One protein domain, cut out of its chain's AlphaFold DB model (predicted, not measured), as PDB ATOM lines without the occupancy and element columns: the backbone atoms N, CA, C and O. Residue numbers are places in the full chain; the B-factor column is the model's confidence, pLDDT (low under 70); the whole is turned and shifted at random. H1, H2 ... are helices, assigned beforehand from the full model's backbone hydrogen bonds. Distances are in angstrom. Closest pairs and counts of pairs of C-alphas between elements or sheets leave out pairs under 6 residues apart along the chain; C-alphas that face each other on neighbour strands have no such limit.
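AT A GLANCE: This is residues 31 to 140 of the 252 residues of an uncharacterized protein of Plenodomus tracheiphilus IPT5 (UniProt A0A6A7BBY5). One long, straight helix, H6, makes the long axis, with the shorter helix H3 slanting over its middle part and the small helix H1 packed on it farther along. The last part of H6, residues 127 to 138, sticks out as an arm with residues 139 and 140, and a loop with the tiny helix H4, residues 76 to 86, sticks out from the body too. The printed part has 110 residues with six named helices, H1 to H6 in order along the chain, and no named strand; the class is all helix. The whole is loose, with a radius of gyration of the C-alphas of 17.6 A, and elongated, spanning 58 by 31 by 25 A.

HOW THE PARTS SIT: H6, residues 101 to 138, touches H3, residues 59 to 74, through residues 111 to 119 of H6 and 62 to 69 of H3 alone. The closest C-alphas, those of Leu 62 and Leu 115, are 6.2 A apart. H3 and H6 run opposite ways at a tilt of 37 degrees, only just steep. H1, residues 31 to 36, touches H6 at residues 116 to 123 of H6 alone, at a steep tilt of 65 degrees, opposite ways; the closest C-alphas, those of Ala 34 and Arg 120, are 5.4 A apart. H2, residues 40 to 44, is close to H6 but not clearly touching, with the C-alphas of Tyr 43 and Phe 112 closest at 6.7 A. H5, residues 93 to 98, is also close to H6 but not clearly touching, at a shallow tilt of 29 degrees, opposite ways; the closest C-alphas, those of Leu 96 and Arg 104, are 6.4 A apart. H4, residues 77 to 80, touches no helix. In H1, H2, H3, H5 and H6 every O i to N i+4 pair is within hydrogen-bond range; H4 is too short for such a pair, and its one O i to N i+3 pair is not within range.

IN THESE COORDINATES: H6 measures 55.5 A from C-alpha 101 at (-34.398, -15.712, 52.061) to C-alpha 138 at (6.527, -49.671, 36.134). H3 measures 22.5 A, H5 8.8 A, H1 8.6 A, H2 6.3 A and H4 5.3 A. H1 begins at C-alpha 31, at (-16.629, -39.528, 45.532).

THE WHOLE: The C-alphas of Ser 100 and Pro 140, the two farthest apart, are 60.6 A from each other. The printed part has no cut. The links from H2 to H3 and from H4 to H5 are long, with 14 and 12 residues. The mean pLDDT of the printed part is 78.8; residues 76 to 91 and 136 to 140 are under 70.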
ATOM      1  N   VAL A  31     -15.650 -40.608  45.328       82.62
ATOM      2  CA  VAL A  31     -16.629 -39.528  45.532       82.62
ATOM      3  C   VAL A  31     -16.752 -39.195  47.016       82.62
ATOM      4  O   VAL A  31     -16.627 -38.029  47.377       82.62
ATOM      5  N   THR A  32     -16.881 -40.202  47.882       86.75
ATOM      6  CA  THR A  32     -16.939 -39.996  49.336       86.75
ATOM      7  C   THR A  32     -15.671 -39.325  49.865       86.75
ATOM      8  O   THR A  32     -15.755 -38.389  50.654       86.75
ATOM      9  N   LYS A  33     -14.484 -39.747  49.403       88.06
ATOM     10  CA  LYS A  33     -13.211 -39.100  49.766       88.06
ATOM     11  C   LYS A  33     -13.147 -37.651  49.284       88.06
ATOM     12  O   LYS A  33     -12.672 -36.798  50.021       88.06
ATOM     13  N   ALA A  34     -13.613 -37.368  48.067       87.44
ATOM     14  CA  ALA A  34     -13.652 -36.011  47.538       87.44
ATOM     15  C   ALA A  34     -14.598 -35.117  48.355       87.44
ATOM     16  O   ALA A  34     -14.217 -34.011  48.729       87.44
ATOM     17  N   ASP A  35     -15.793 -35.612  48.679       88.38
ATOM     18  CA  ASP A  35     -16.785 -34.889  49.478       88.38
ATOM     19  C   ASP A  35     -16.322 -34.661  50.922       88.38
ATOM     20  O   ASP A  35     -16.618 -33.617  51.495       88.38
ATOM     21  N   ALA A  36     -15.522 -35.569  51.491       88.06
ATOM     22  CA  ALA A  36     -14.919 -35.375  52.809       88.06
ATOM     23  C   ALA A  36     -13.972 -34.161  52.871       88.06
ATOM     24  O   ALA A  36     -13.767 -33.602  53.945       88.06
ATOM     25  N   TYR A  37     -13.400 -33.740  51.737       86.12
ATOM     26  CA  TYR A  37     -12.564 -32.537  51.661       86.12
ATOM     27  C   TYR A  37     -13.361 -31.253  51.403       86.12
ATOM     28  O   TYR A  37     -12.790 -30.172  51.508       86.12
ATOM     29  N   PHE A  38     -14.650 -31.347  51.056       88.00
ATOM     30  CA  PHE A  38     -15.483 -30.189  50.744       88.00
ATOM     31  C   PHE A  38     -16.939 -30.407  51.164       88.00
ATOM     32  O   PHE A  38     -17.777 -30.879  50.389       88.00
ATOM     33  N   ASP A  39     -17.233 -30.015  52.399       86.38
ATOM     34  CA  ASP A  39     -18.569 -30.042  52.988       86.38
ATOM     35  C   ASP A  39     -19.226 -28.645  53.020       86.38
ATOM     36  O   ASP A  39     -18.684 -27.640  52.545       86.38
ATOM     37  N   THR A  40     -20.429 -28.576  53.587       86.25
ATOM     38  CA  THR A  40     -21.184 -27.324  53.729       86.25
ATOM     39  C   THR A  40     -20.461 -26.296  54.608       86.25
ATOM     40  O   THR A  40     -20.561 -25.099  54.347       86.25
ATOM     41  N   GLN A  41     -19.713 -26.736  55.626       85.56
ATOM     42  CA  GLN A  41     -18.943 -25.847  56.505       85.56
ATOM     43  C   GLN A  41     -17.779 -25.205  55.743       85.56
ATOM     44  O   GLN A  41     -17.628 -23.984  55.759       85.56
ATOM     45  N   ASN A  42     -17.023 -26.006  54.989       84.62
ATOM     46  CA  ASN A  42     -15.964 -25.539  54.099       84.62
ATOM     47  C   ASN A  42     -16.503 -24.540  53.067       84.62
ATOM     48  O   ASN A  42     -15.857 -23.533  52.796       84.62
ATOM     49  N   TYR A  43     -17.702 -24.771  52.522       85.38
ATOM     50  CA  TYR A  43     -18.348 -23.816  51.619       85.38
ATOM     51  C   TYR A  43     -18.659 -22.471  52.293       85.38
ATOM     52  O   TYR A  43     -18.362 -21.418  51.729       85.38
ATOM     53  N   GLN A  44     -19.233 -22.492  53.499       86.12
ATOM     54  CA  GLN A  44     -19.543 -21.270  54.251       86.12
ATOM     55  C   GLN A  44     -18.278 -20.486  54.618       86.12
ATOM     56  O   GLN A  44     -18.282 -19.257  54.600       86.12
ATOM     57  N   GLN A  45     -17.188 -21.194  54.910       85.94
ATOM     58  CA  GLN A  45     -15.899 -20.619  55.289       85.94
ATOM     59  C   GLN A  45     -14.940 -20.439  54.104       85.94
ATOM     60  O   GLN A  45     -13.777 -20.099  54.308       85.94
ATOM     61  N   LEU A  46     -15.398 -20.640  52.863       84.81
ATOM     62  CA  LEU A  46     -14.530 -20.668  51.678       84.81
ATOM     63  C   LEU A  46     -13.744 -19.367  51.486       84.81
ATOM     64  O   LEU A  46     -12.605 -19.380  51.042       84.81
ATOM     65  N   GLU A  47     -14.357 -18.240  51.832       81.50
ATOM     66  CA  GLU A  47     -13.760 -16.906  51.701       81.50
ATOM     67  C   GLU A  47     -13.109 -16.422  53.003       81.50
ATOM     68  O   GLU A  47     -12.622 -15.296  53.073       81.50
ATOM     69  N   ASN A  48     -13.135 -17.238  54.059       84.25
ATOM     70  CA  ASN A  48     -12.496 -16.910  55.320       84.25
ATOM     71  C   ASN A  48     -11.026 -17.332  55.264       84.25
ATOM     72  O   ASN A  48     -10.702 -18.510  55.409       84.25
ATOM     73  N   GLU A  49     -10.135 -16.357  55.093       79.75
ATOM     74  CA  GLU A  49      -8.680 -16.568  55.065       79.75
ATOM     75  C   GLU A  49      -8.136 -17.186  56.360       79.75
ATOM     76  O   GLU A  49      -7.100 -17.845  56.352       79.75
ATOM     77  N   LYS A  50      -8.834 -16.989  57.485       81.56
ATOM     78  CA  LYS A  50      -8.426 -17.517  58.794       81.56
ATOM     79  C   LYS A  50      -8.883 -18.956  59.024       81.56
ATOM     80  O   LYS A  50      -8.485 -19.556  60.021       81.56
ATOM     81  N   TYR A  51      -9.739 -19.502  58.159       82.69
ATOM     82  CA  TYR A  51     -10.208 -20.873  58.293       82.69
ATOM     83  C   TYR A  51      -9.161 -21.848  57.729       82.69
ATOM     84  O   TYR A  51      -8.720 -21.678  56.590       82.69
ATOM     85  N   PRO A  52      -8.743 -22.872  58.493       81.50
ATOM     86  CA  PRO A  52      -7.768 -23.845  58.020       81.50
ATOM     87  C   PRO A  52      -8.408 -24.782  56.988       81.50
ATOM     88  O   PRO A  52      -9.045 -25.777  57.330       81.50
ATOM     89  N   HIS A  53      -8.224 -24.466  55.708       83.81
ATOM     90  CA  HIS A  53      -8.654 -25.318  54.598       83.81
ATOM     91  C   HIS A  53      -7.731 -26.534  54.435       83.81
ATOM     92  O   HIS A  53      -6.529 -26.471  54.703       83.81
ATOM     93  N   SER A  54      -8.274 -27.655  53.950       80.94
ATOM     94  CA  SER A  54      -7.456 -28.830  53.625       80.94
ATOM     95  C   SER A  54      -6.452 -28.502  52.517       80.94
ATOM     96  O   SER A  54      -6.837 -27.995  51.467       80.94
ATOM     97  N   ALA A  55      -5.183 -28.891  52.681       81.88
ATOM     98  CA  ALA A  55      -4.152 -28.720  51.648       81.88
ATOM     99  C   ALA A  55      -4.474 -29.447  50.323       81.88
ATOM    100  O   ALA A  55      -3.874 -29.166  49.289       81.88
ATOM    101  N   LYS A  56      -5.415 -30.399  50.345       80.94
ATOM    102  CA  LYS A  56      -5.886 -31.126  49.157       80.94
ATOM    103  C   LYS A  56      -7.010 -30.400  48.411       80.94
ATOM    104  O   LYS A  56      -7.446 -30.903  47.380       80.94
ATOM    105  N   LEU A  57      -7.497 -29.270  48.923       84.88
ATOM    106  CA  LEU A  57      -8.587 -28.508  48.327       84.88
ATOM    107  C   LEU A  57      -8.030 -27.403  47.406       84.88
ATOM    108  O   LEU A  57      -7.204 -26.603  47.845       84.88
ATOM    109  N   PRO A  58      -8.485 -27.296  46.145       86.75
ATOM    110  CA  PRO A  58      -8.028 -26.257  45.224       86.75
ATOM    111  C   PRO A  58      -8.734 -24.916  45.497       86.75
ATOM    112  O   PRO A  58      -9.586 -24.477  44.724       86.75
ATOM    113  N   LEU A  59      -8.382 -24.256  46.605       87.25
ATOM    114  CA  LEU A  59      -9.071 -23.059  47.109       87.25
ATOM    115  C   LEU A  59      -9.187 -21.938  46.061       87.25
ATOM    116  O   LEU A  59     -10.278 -21.423  45.826       87.25
ATOM    117  N   GLN A  60      -8.084 -21.607  45.384       86.88
ATOM    118  CA  GLN A  60      -8.049 -20.538  44.382       86.88
ATOM    119  C   GLN A  60      -9.002 -20.797  43.204       86.88
ATOM    120  O   GLN A  60      -9.683 -19.888  42.735       86.88
ATOM    121  N   ASP A  61      -9.068 -22.044  42.735       86.94
ATOM    122  CA  ASP A  61      -9.934 -22.449  41.623       86.94
ATOM    123  C   ASP A  61     -11.415 -22.414  42.032       86.94
ATOM    124  O   ASP A  61     -12.264 -21.967  41.260       86.94
ATOM    125  N   LEU A  62     -11.732 -22.810  43.270       89.19
ATOM    126  CA  LEU A  62     -13.093 -22.743  43.806       89.19
ATOM    127  C   LEU A  62     -13.570 -21.299  43.992       89.19
ATOM    128  O   LEU A  62     -14.711 -20.995  43.650       89.19
ATOM    129  N   LEU A  63     -12.709 -20.408  44.488       87.56
ATOM    130  CA  LEU A  63     -13.022 -18.983  44.619       87.56
ATOM    131  C   LEU A  63     -13.243 -18.326  43.250       87.56
ATOM    132  O   LEU A  63     -14.238 -17.625  43.064       87.56
ATOM    133  N   ALA A  64     -12.378 -18.616  42.274       86.69
ATOM    134  CA  ALA A  64     -12.528 -18.124  40.905       86.69
ATOM    135  C   ALA A  64     -13.813 -18.640  40.233       86.69
ATOM    136  O   ALA A  64     -14.498 -17.901  39.528       86.69
ATOM    137  N   LEU A  65     -14.184 -19.903  40.468       88.88
ATOM    138  CA  LEU A  65     -15.446 -20.439  39.967       88.88
ATOM    139  C   LEU A  65     -16.649 -19.795  40.666       88.88
ATOM    140  O   LEU A  65     -17.639 -19.484  40.005       88.88
ATOM    141  N   LYS A  66     -16.583 -19.577  41.984       87.62
ATOM    142  CA  LYS A  66     -17.663 -18.934  42.742       87.62
ATOM    143  C   LYS A  66     -17.947 -17.531  42.209       87.62
ATOM    144  O   LYS A  66     -19.108 -17.222  41.948       87.62
ATOM    145  N   SER A  67     -16.913 -16.716  41.996       84.44
ATOM    146  CA  SER A  67     -17.076 -15.364  41.446       84.44
ATOM    147  C   SER A  67     -17.665 -15.386  40.033       84.44
ATOM    148  O   SER A  67     -18.595 -14.635  39.749       84.44
ATOM    149  N   HIS A  68     -17.222 -16.309  39.177       84.12
ATOM    150  CA  HIS A  68     -17.767 -16.480  37.828       84.12
ATOM    151  C   HIS A  68     -19.239 -16.940  37.815       84.12
ATOM    152  O   HIS A  68     -20.046 -16.512  36.989       84.12
ATOM    153  N   LEU A  69     -19.635 -17.831  38.726       85.94
ATOM    154  CA  LEU A  69     -21.036 -18.254  38.835       85.94
ATOM    155  C   LEU A  69     -21.923 -17.107  39.317       85.94
ATOM    156  O   LEU A  69     -22.997 -16.887  38.758       85.94
ATOM    157  N   LEU A  70     -21.459 -16.354  40.316       84.38
ATOM    158  CA  LEU A  70     -22.147 -15.155  40.785       84.38
ATOM    159  C   LEU A  70     -22.280 -14.126  39.660       84.38
ATOM    160  O   LEU A  70     -23.368 -13.588  39.469       84.38
ATOM    161  N   SER A  71     -21.235 -13.930  38.854       80.00
ATOM    162  CA  SER A  71     -21.306 -13.034  37.706       80.00
ATOM    163  C   SER A  71     -22.384 -13.471  36.724       80.00
ATOM    164  O   SER A  71     -23.189 -12.645  36.327       80.00
ATOM    165  N   TYR A  72     -22.505 -14.755  36.396       80.69
ATOM    166  CA  TYR A  72     -23.582 -15.213  35.511       80.69
ATOM    167  C   TYR A  72     -24.990 -15.023  36.104       80.69
ATOM    168  O   TYR A  72     -25.932 -14.699  35.384       80.69
ATOM    169  N   ILE A  73     -25.149 -15.231  37.414       79.94
ATOM    170  CA  ILE A  73     -26.445 -15.118  38.097       79.94
ATOM    171  C   ILE A  73     -26.907 -13.656  38.182       79.94
ATOM    172  O   ILE A  73     -28.084 -13.369  37.963       79.94
ATOM    173  N   PHE A  74     -25.997 -12.739  38.516       77.25
ATOM    174  CA  PHE A  74     -26.324 -11.336  38.781       77.25
ATOM    175  C   PHE A  74     -26.135 -10.419  37.567       77.25
ATOM    176  O   PHE A  74     -26.814  -9.393  37.455       77.25
ATOM    177  N   LEU A  75     -25.274 -10.782  36.613       71.25
ATOM    178  CA  LEU A  75     -25.182 -10.076  35.339       71.25
ATOM    179  C   LEU A  75     -26.340 -10.508  34.448       71.25
ATOM    180  O   LEU A  75     -26.329 -11.542  33.790       71.25
ATOM    181  N   ASN A  76     -27.344  -9.645  34.378       60.44
ATOM    182  CA  ASN A  76     -28.334  -9.719  33.320       60.44
ATOM    183  C   ASN A  76     -27.617  -9.430  31.978       60.44
ATOM    184  O   ASN A  76     -26.969  -8.382  31.880       60.44
ATOM    185  N   PRO A  77     -27.713 -10.278  30.935       54.00
ATOM    186  CA  PRO A  77     -27.031 -10.048  29.654       54.00
ATOM    187  C   PRO A  77     -27.353  -8.675  29.029       54.00
ATOM    188  O   PRO A  77     -26.522  -8.093  28.338       54.00
ATOM    189  N   GLN A  78     -28.511  -8.091  29.360       49.06
ATOM    190  CA  GLN A  78     -28.909  -6.740  28.941       49.06
ATOM    191  C   GLN A  78     -28.130  -5.600  29.634       49.06
ATOM    192  O   GLN A  78     -28.043  -4.496  29.099       49.06
ATOM    193  N   ARG A  79     -27.564  -5.835  30.828       49.12
ATOM    194  CA  ARG A  79     -26.719  -4.865  31.555       49.12
ATOM    195  C   ARG A  79     -25.265  -4.899  31.085       49.12
ATOM    196  O   ARG A  79     -24.633  -3.847  31.028       49.12
ATOM    197  N   PHE A  80     -24.764  -6.076  30.709       44.62
ATOM    198  CA  PHE A  80     -23.381  -6.268  30.251       44.62
ATOM    199  C   PHE A  80     -23.091  -5.541  28.928       44.62
ATOM    200  O   PHE A  80     -22.007  -5.008  28.734       44.62
ATOM    201  N   ALA A  81     -24.088  -5.443  28.044       51.69
ATOM    202  CA  ALA A  81     -23.956  -4.734  26.771       51.69
ATOM    203  C   ALA A  81     -23.793  -3.205  26.913       51.69
ATOM    204  O   ALA A  81     -23.321  -2.562  25.981       51.69
ATOM    205  N   ARG A  82     -24.192  -2.608  28.048       50.00
ATOM    206  CA  ARG A  82     -24.122  -1.148  28.256       50.00
ATOM    207  C   ARG A  82     -22.883  -0.695  29.011       50.00
ATOM    208  O   ARG A  82     -22.378   0.384  28.723       50.00
ATOM    209  N   ASN A  83     -22.395  -1.498  29.950       48.41
ATOM    210  CA  ASN A  83     -21.316  -1.091  30.836       48.41
ATOM    211  C   ASN A  83     -20.183  -2.110  30.721       48.41
ATOM    212  O   ASN A  83     -20.348  -3.260  31.122       48.41
ATOM    213  N   GLN A  84     -19.045  -1.676  30.174       50.88
ATOM    214  CA  GLN A  84     -17.774  -2.408  30.172       50.88
ATOM    215  C   GLN A  84     -17.274  -2.572  31.617       50.88
ATOM    216  O   GLN A  84     -16.361  -1.879  32.058       50.88
ATOM    217  N   LEU A  85     -17.926  -3.433  32.397       50.53
ATOM    218  CA  LEU A  85     -17.519  -3.726  33.762       50.53
ATOM    219  C   LEU A  85     -16.279  -4.614  33.700       50.53
ATOM    220  O   LEU A  85     -16.302  -5.706  33.128       50.53
ATOM    221  N   THR A  86     -15.181  -4.118  34.256       50.38
ATOM    222  CA  THR A  86     -13.951  -4.885  34.395       50.38
ATOM    223  C   THR A  86     -14.196  -6.029  35.379       50.38
ATOM    224  O   THR A  86     -14.817  -5.870  36.427       50.38
ATOM    225  N   GLN A  87     -13.702  -7.211  35.017       47.97
ATOM    226  CA  GLN A  87     -13.863  -8.512  35.682       47.97
ATOM    227  C   GLN A  87     -13.540  -8.545  37.195       47.97
ATOM    228  O   GLN A  87     -13.822  -9.540  37.857       47.97
ATOM    229  N   TYR A  88     -12.952  -7.478  37.741       45.72
ATOM    230  CA  TYR A  88     -12.365  -7.425  39.079       45.72
ATOM    231  C   TYR A  88     -13.207  -6.688  40.133       45.72
ATOM    232  O   TYR A  88     -12.880  -6.798  41.308       45.72
ATOM    233  N   ASP A  89     -14.277  -5.983  39.750       50.97
ATOM    234  CA  ASP A  89     -15.021  -5.090  40.667       50.97
ATOM    235  C   ASP A  89     -16.415  -5.618  41.064       50.97
ATOM    236  O   ASP A  89     -17.259  -4.920  41.624       50.97
ATOM    237  N   LEU A  90     -16.694  -6.877  40.734       59.53
ATOM    238  CA  LEU A  90     -18.008  -7.479  40.905       59.53
ATOM    239  C   LEU A  90     -18.091  -8.285  42.209       59.53
ATOM    240  O   LEU A  90     -18.131  -9.517  42.194       59.53
ATOM    241  N   ASP A  91     -18.125  -7.593  43.350       65.25
ATOM    242  CA  ASP A  91     -18.454  -8.222  44.633       65.25
ATOM    243  C   ASP A  91     -19.980  -8.325  44.822       65.25
ATOM    244  O   ASP A  91     -20.621  -7.498  45.475       65.25
ATOM    245  N   PHE A  92     -20.571  -9.381  44.258       72.25
ATOM    246  CA  PHE A  92     -22.005  -9.679  44.366       72.25
ATOM    247  C   PHE A  92     -22.439 -10.182  45.753       72.25
ATOM    248  O   PHE A  92     -23.585 -10.606  45.927       72.25
ATOM    249  N   ARG A  93     -21.557 -10.181  46.765       72.62
ATOM    250  CA  ARG A  93     -21.919 -10.592  48.132       72.62
ATOM    251  C   ARG A  93     -23.042  -9.735  48.701       72.62
ATOM    252  O   ARG A  93     -23.931 -10.266  49.364       72.62
ATOM    253  N   LYS A  94     -23.019  -8.428  48.423       74.50
ATOM    254  CA  LYS A  94     -24.075  -7.499  48.850       74.50
ATOM    255  C   LYS A  94     -25.395  -7.805  48.151       74.50
ATOM    256  O   LYS A  94     -26.400  -7.985  48.829       74.50
ATOM    257  N   ASP A  95     -25.364  -8.009  46.836       78.50
ATOM    258  CA  ASP A  95     -26.554  -8.381  46.065       78.50
ATOM    259  C   ASP A  95     -27.156  -9.702  46.565       78.50
ATOM    260  O   ASP A  95     -28.369  -9.820  46.737       78.50
ATOM    261  N   LEU A  96     -26.315 -10.691  46.889       81.56
ATOM    262  CA  LEU A  96     -26.755 -11.949  47.494       81.56
ATOM    263  C   LEU A  96     -27.391 -11.719  48.876       81.56
ATOM    264  O   LEU A  96     -28.408 -12.350  49.181       81.56
ATOM    265  N   ALA A  97     -26.834 -10.810  49.685       82.00
ATOM    266  CA  ALA A  97     -27.312 -10.418  51.016       82.00
ATOM    267  C   ALA A  97     -28.612  -9.581  51.009       82.00
ATOM    268  O   ALA A  97     -29.318  -9.539  52.023       82.00
ATOM    269  N   GLU A  98     -29.006  -9.025  49.867       83.62
ATOM    270  CA  GLU A  98     -30.257  -8.269  49.701       83.62
ATOM    271  C   GLU A  98     -31.424  -9.121  49.170       83.62
ATOM    272  O   GLU A  98     -32.588  -8.731  49.268       83.62
ATOM    273  N   LEU A  99     -31.148 -10.318  48.639       85.12
ATOM    274  CA  LEU A  99     -32.191 -11.224  48.147       85.12
ATOM    275  C   LEU A  99     -33.141 -11.720  49.244       85.12
ATOM    276  O   LEU A  99     -32.773 -11.885  50.407       85.12
ATOM    277  N   SER A 100     -34.361 -12.083  48.826       90.31
ATOM    278  CA  SER A 100     -35.300 -12.793  49.695       90.31
ATOM    279  C   SER A 100     -34.692 -14.110  50.206       90.31
ATOM    280  O   SER A 100     -33.946 -14.766  49.468       90.31
ATOM    281  N   PRO A 101     -35.027 -14.546  51.436       90.56
ATOM    282  CA  PRO A 101     -34.398 -15.712  52.061       90.56
ATOM    283  C   PRO A 101     -34.545 -16.982  51.213       90.56
ATOM    284  O   PRO A 101     -33.584 -17.724  51.033       90.56
ATOM    285  N   GLN A 102     -35.715 -17.180  50.598       90.00
ATOM    286  CA  GLN A 102     -35.963 -18.319  49.714       90.00
ATOM    287  C   GLN A 102     -35.073 -18.294  48.460       90.00
ATOM    288  O   GLN A 102     -34.507 -19.317  48.083       90.00
ATOM    289  N   ARG A 103     -34.916 -17.130  47.811       84.88
ATOM    290  CA  ARG A 103     -34.057 -17.004  46.620       84.88
ATOM    291  C   ARG A 103     -32.589 -17.185  46.978       84.88
ATOM    292  O   ARG A 103     -31.890 -17.893  46.259       84.88
ATOM    293  N   ARG A 104     -32.138 -16.606  48.096       89.00
ATOM    294  CA  ARG A 104     -30.773 -16.800  48.600       89.00
ATOM    295  C   ARG A 104     -30.476 -18.277  48.818       89.00
ATOM    296  O   ARG A 104     -29.493 -18.764  48.276       89.00
ATOM    297  N   GLN A 105     -31.345 -18.990  49.532       89.19
ATOM    298  CA  GLN A 105     -31.152 -20.410  49.819       89.19
ATOM    299  C   GLN A 105     -31.021 -21.244  48.537       89.19
ATOM    300  O   GLN A 105     -30.149 -22.110  48.446       89.19
ATOM    301  N   ILE A 106     -31.854 -20.972  47.528       87.56
ATOM    302  CA  ILE A 106     -31.773 -21.654  46.229       87.56
ATOM    303  C   ILE A 106     -30.427 -21.370  45.554       87.56
ATOM    304  O   ILE A 106     -29.758 -22.302  45.111       87.56
ATOM    305  N   LEU A 107     -30.002 -20.105  45.494       88.81
ATOM    306  CA  LEU A 107     -28.734 -19.733  44.864       88.81
ATOM    307  C   LEU A 107     -27.527 -20.313  45.601       88.81
ATOM    308  O   LEU A 107     -26.631 -20.849  44.959       88.81
ATOM    309  N   GLU A 108     -27.509 -20.268  46.931       89.19
ATOM    310  CA  GLU A 108     -26.456 -20.885  47.741       89.19
ATOM    311  C   GLU A 108     -26.398 -22.399  47.532       89.19
ATOM    312  O   GLU A 108     -25.309 -22.949  47.389       89.19
ATOM    313  N   SER A 109     -27.551 -23.065  47.425       89.50
ATOM    314  CA  SER A 109     -27.619 -24.499  47.121       89.50
ATOM    315  C   SER A 109     -27.049 -24.807  45.733       89.50
ATOM    316  O   SER A 109     -26.300 -25.772  45.564       89.50
ATOM    317  N   LEU A 110     -27.355 -23.970  44.735       89.00
ATOM    318  CA  LEU A 110     -26.818 -24.099  43.379       89.00
ATOM    319  C   LEU A 110     -25.308 -23.839  43.335       89.00
ATOM    320  O   LEU A 110     -24.576 -24.594  42.689       89.00
ATOM    321  N   LEU A 111     -24.829 -22.804  44.023       89.81
ATOM    322  CA  LEU A 111     -23.406 -22.492  44.140       89.81
ATOM    323  C   LEU A 111     -22.664 -23.648  44.810       89.81
ATOM    324  O   LEU A 111     -21.706 -24.168  44.240       89.81
ATOM    325  N   PHE A 112     -23.151 -24.117  45.959       90.44
ATOM    326  CA  PHE A 112     -22.580 -25.255  46.671       90.44
ATOM    327  C   PHE A 112     -22.511 -26.506  45.788       90.44
ATOM    328  O   PHE A 112     -21.454 -27.128  45.684       90.44
ATOM    329  N   ALA A 113     -23.599 -26.852  45.096       87.75
ATOM    330  CA  ALA A 113     -23.632 -28.016  44.214       87.75
ATOM    331  C   ALA A 113     -22.585 -27.926  43.090       87.75
ATOM    332  O   ALA A 113     -21.906 -28.917  42.802       87.75
ATOM    333  N   ASN A 114     -22.416 -26.748  42.482       90.75
ATOM    334  CA  ASN A 114     -21.432 -26.530  41.422       90.75
ATOM    335  C   ASN A 114     -19.988 -26.555  41.942       90.75
ATOM    336  O   ASN A 114     -19.125 -27.173  41.315       90.75
ATOM    337  N   LEU A 115     -19.717 -25.954  43.100       91.12
ATOM    338  CA  LEU A 115     -18.388 -25.988  43.713       91.12
ATOM    339  C   LEU A 115     -18.018 -27.399  44.181       91.12
ATOM    340  O   LEU A 115     -16.916 -27.869  43.901       91.12
ATOM    341  N   ARG A 116     -18.959 -28.134  44.783       89.88
ATOM    342  CA  ARG A 116     -18.760 -29.540  45.162       89.88
ATOM    343  C   ARG A 116     -18.465 -30.402  43.940       89.88
ATOM    344  O   ARG A 116     -17.546 -31.216  43.951       89.88
ATOM    345  N   ARG A 117     -19.198 -30.178  42.850       86.62
ATOM    346  CA  ARG A 117     -18.938 -30.805  41.552       86.62
ATOM    347  C   ARG A 117     -17.525 -30.506  41.040       86.62
ATOM    348  O   ARG A 117     -16.851 -31.425  40.578       86.62
ATOM    349  N   ARG A 118     -17.067 -29.256  41.132       88.88
ATOM    350  CA  ARG A 118     -15.711 -28.863  40.729       88.88
ATOM    351  C   ARG A 118     -14.641 -29.534  41.587       88.88
ATOM    352  O   ARG A 118     -13.667 -30.035  41.034       88.88
ATOM    353  N   ASN A 119     -14.855 -29.624  42.897       90.62
ATOM    354  CA  ASN A 119     -13.961 -30.341  43.802       90.62
ATOM    355  C   ASN A 119     -13.851 -31.835  43.439       90.62
ATOM    356  O   ASN A 119     -12.747 -32.353  43.284       90.62
ATOM    357  N   ARG A 120     -14.982 -32.520  43.205       87.00
ATOM    358  CA  ARG A 120     -14.986 -33.924  42.746       87.00
ATOM    359  C   ARG A 120     -14.211 -34.106  41.442       87.00
ATOM    360  O   ARG A 120     -13.422 -35.040  41.324       87.00
ATOM    361  N   PHE A 121     -14.412 -33.201  40.485       86.81
ATOM    362  CA  PHE A 121     -13.672 -33.205  39.225       86.81
ATOM    363  C   PHE A 121     -12.166 -33.059  39.455       86.81
ATOM    364  O   PHE A 121     -11.386 -33.850  38.926       86.81
ATOM    365  N   TRP A 122     -11.756 -32.088  40.271       89.56
ATOM    366  CA  TRP A 122     -10.349 -31.865  40.586       89.56
ATOM    367  C   TRP A 122      -9.720 -33.093  41.249       89.56
ATOM    368  O   TRP A 122      -8.662 -33.548  40.820       89.56
ATOM    369  N   TYR A 123     -10.402 -33.692  42.228       89.19
ATOM    370  CA  TYR A 123      -9.946 -34.914  42.886       89.19
ATOM    371  C   TYR A 123      -9.763 -36.064  41.888       89.19
ATOM    372  O   TYR A 123      -8.728 -36.735  41.885       89.19
ATOM    373  N   ALA A 124     -10.748 -36.277  41.011       85.75
ATOM    374  CA  ALA A 124     -10.695 -37.321  39.998       85.75
ATOM    375  C   ALA A 124      -9.562 -37.095  38.985       85.75
ATOM    376  O   ALA A 124      -8.869 -38.049  38.626       85.75
ATOM    377  N   ARG A 125      -9.334 -35.843  38.571       86.81
ATOM    378  CA  ARG A 125      -8.222 -35.463  37.693       86.81
ATOM    379  C   ARG A 125      -6.878 -35.781  38.341       86.81
ATOM    380  O   ARG A 125      -6.106 -36.546  37.770       86.81
ATOM    381  N   THR A 126      -6.648 -35.290  39.557       88.19
ATOM    382  CA  THR A 126      -5.413 -35.530  40.318       88.19
ATOM    383  C   THR A 126      -5.174 -37.025  40.545       88.19
ATOM    384  O   THR A 126      -4.049 -37.508  40.458       88.19
ATOM    385  N   HIS A 127      -6.229 -37.796  40.815       86.44
ATOM    386  CA  HIS A 127      -6.128 -39.248  40.946       86.44
ATOM    387  C   HIS A 127      -5.738 -39.927  39.624       86.44
ATOM    388  O   HIS A 127      -4.885 -40.812  39.611       86.44
ATOM    389  N   ALA A 128      -6.340 -39.521  38.504       83.69
ATOM    390  CA  ALA A 128      -6.019 -40.065  37.187       83.69
ATOM    391  C   ALA A 128      -4.590 -39.719  36.734       83.69
ATOM    392  O   ALA A 128      -3.945 -40.544  36.091       83.69
ATOM    393  N   GLU A 129      -4.097 -38.526  37.070       86.81
ATOM    394  CA  GLU A 129      -2.707 -38.107  36.838       86.81
ATOM    395  C   GLU A 129      -1.727 -38.945  37.667       86.81
ATOM    396  O   GLU A 129      -0.754 -39.459  37.124       86.81
ATOM    397  N   LYS A 130      -2.027 -39.183  38.952       87.62
ATOM    398  CA  LYS A 130      -1.218 -40.063  39.812       87.62
ATOM    399  C   LYS A 130      -1.116 -41.483  39.261       87.62
ATOM    400  O   LYS A 130      -0.020 -42.021  39.196       87.62
ATOM    401  N   LEU A 131      -2.235 -42.064  38.824       82.94
ATOM    402  CA  LEU A 131      -2.232 -43.394  38.208       82.94
ATOM    403  C   LEU A 131      -1.382 -43.446  36.933       82.94
ATOM    404  O   LEU A 131      -0.686 -44.433  36.715       82.94
ATOM    405  N   ALA A 132      -1.429 -42.397  36.106       80.31
ATOM    406  CA  ALA A 132      -0.604 -42.314  34.903       80.31
ATOM    407  C   ALA A 132       0.893 -42.246  35.251       80.31
ATOM    408  O   ALA A 132       1.678 -42.998  34.684       80.31
ATOM    409  N   ALA A 133       1.270 -41.433  36.243       81.50
ATOM    410  CA  ALA A 133       2.654 -41.336  36.707       81.50
ATOM    411  C   ALA A 133       3.177 -42.661  37.295       81.50
ATOM    412  O   ALA A 133       4.303 -43.062  37.021       81.50
ATOM    413  N   THR A 134       2.360 -43.392  38.064       78.88
ATOM    414  CA  THR A 134       2.743 -44.719  38.580       78.88
ATOM    415  C   THR A 134       2.934 -45.740  37.454       78.88
ATOM    416  O   THR A 134       3.820 -46.588  37.540       78.88
ATOM    417  N   GLN A 135       2.139 -45.653  36.384       70.62
ATOM    418  CA  GLN A 135       2.270 -46.540  35.229       70.62
ATOM    419  C   GLN A 135       3.595 -46.325  34.477       70.62
ATOM    420  O   GLN A 135       4.208 -47.303  34.050       70.62
ATOM    421  N   GLU A 136       4.067 -45.081  34.363       67.25
ATOM    422  CA  GLU A 136       5.361 -44.754  33.742       67.25
ATOM    423  C   GLU A 136       6.561 -45.289  34.541       67.25
ATOM    424  O   GLU A 136       7.576 -45.657  33.956       67.25
ATOM    425  N   LEU A 137       6.440 -45.412  35.866       62.59
ATOM    426  CA  LEU A 137       7.498 -45.978  36.714       62.59
ATOM    427  C   LEU A 137       7.630 -47.505  36.581       62.59
ATOM    428  O   LEU A 137       8.711 -48.044  36.801       62.59
ATOM    429  N   TYR A 138       6.544 -48.203  36.234       54.44
ATOM    430  CA  TYR A 138       6.527 -49.671  36.134       54.44
ATOM    431  C   TYR A 138       6.877 -50.190  34.732       54.44
ATOM    432  O   TYR A 138       7.266 -51.346  34.574       54.44
ATOM    433  N   PHE A 139       6.774 -49.331  33.719       46.72
ATOM    434  CA  PHE A 139       7.196 -49.617  32.354       46.72
ATOM    435  C   PHE A 139       8.218 -48.566  31.920       46.72
ATOM    436  O   PHE A 139       7.836 -47.569  31.300       46.72
ATOM    437  N   PRO A 140       9.519 -48.769  32.208       42.72
ATOM    438  CA  PRO A 140      10.554 -47.967  31.580       42.72
ATOM    439  C   PRO A 140      10.370 -48.081  30.069       42.72
ATOM    440  O   PRO A 140      10.246 -49.189  29.538       42.72
TER     441      PRO A 140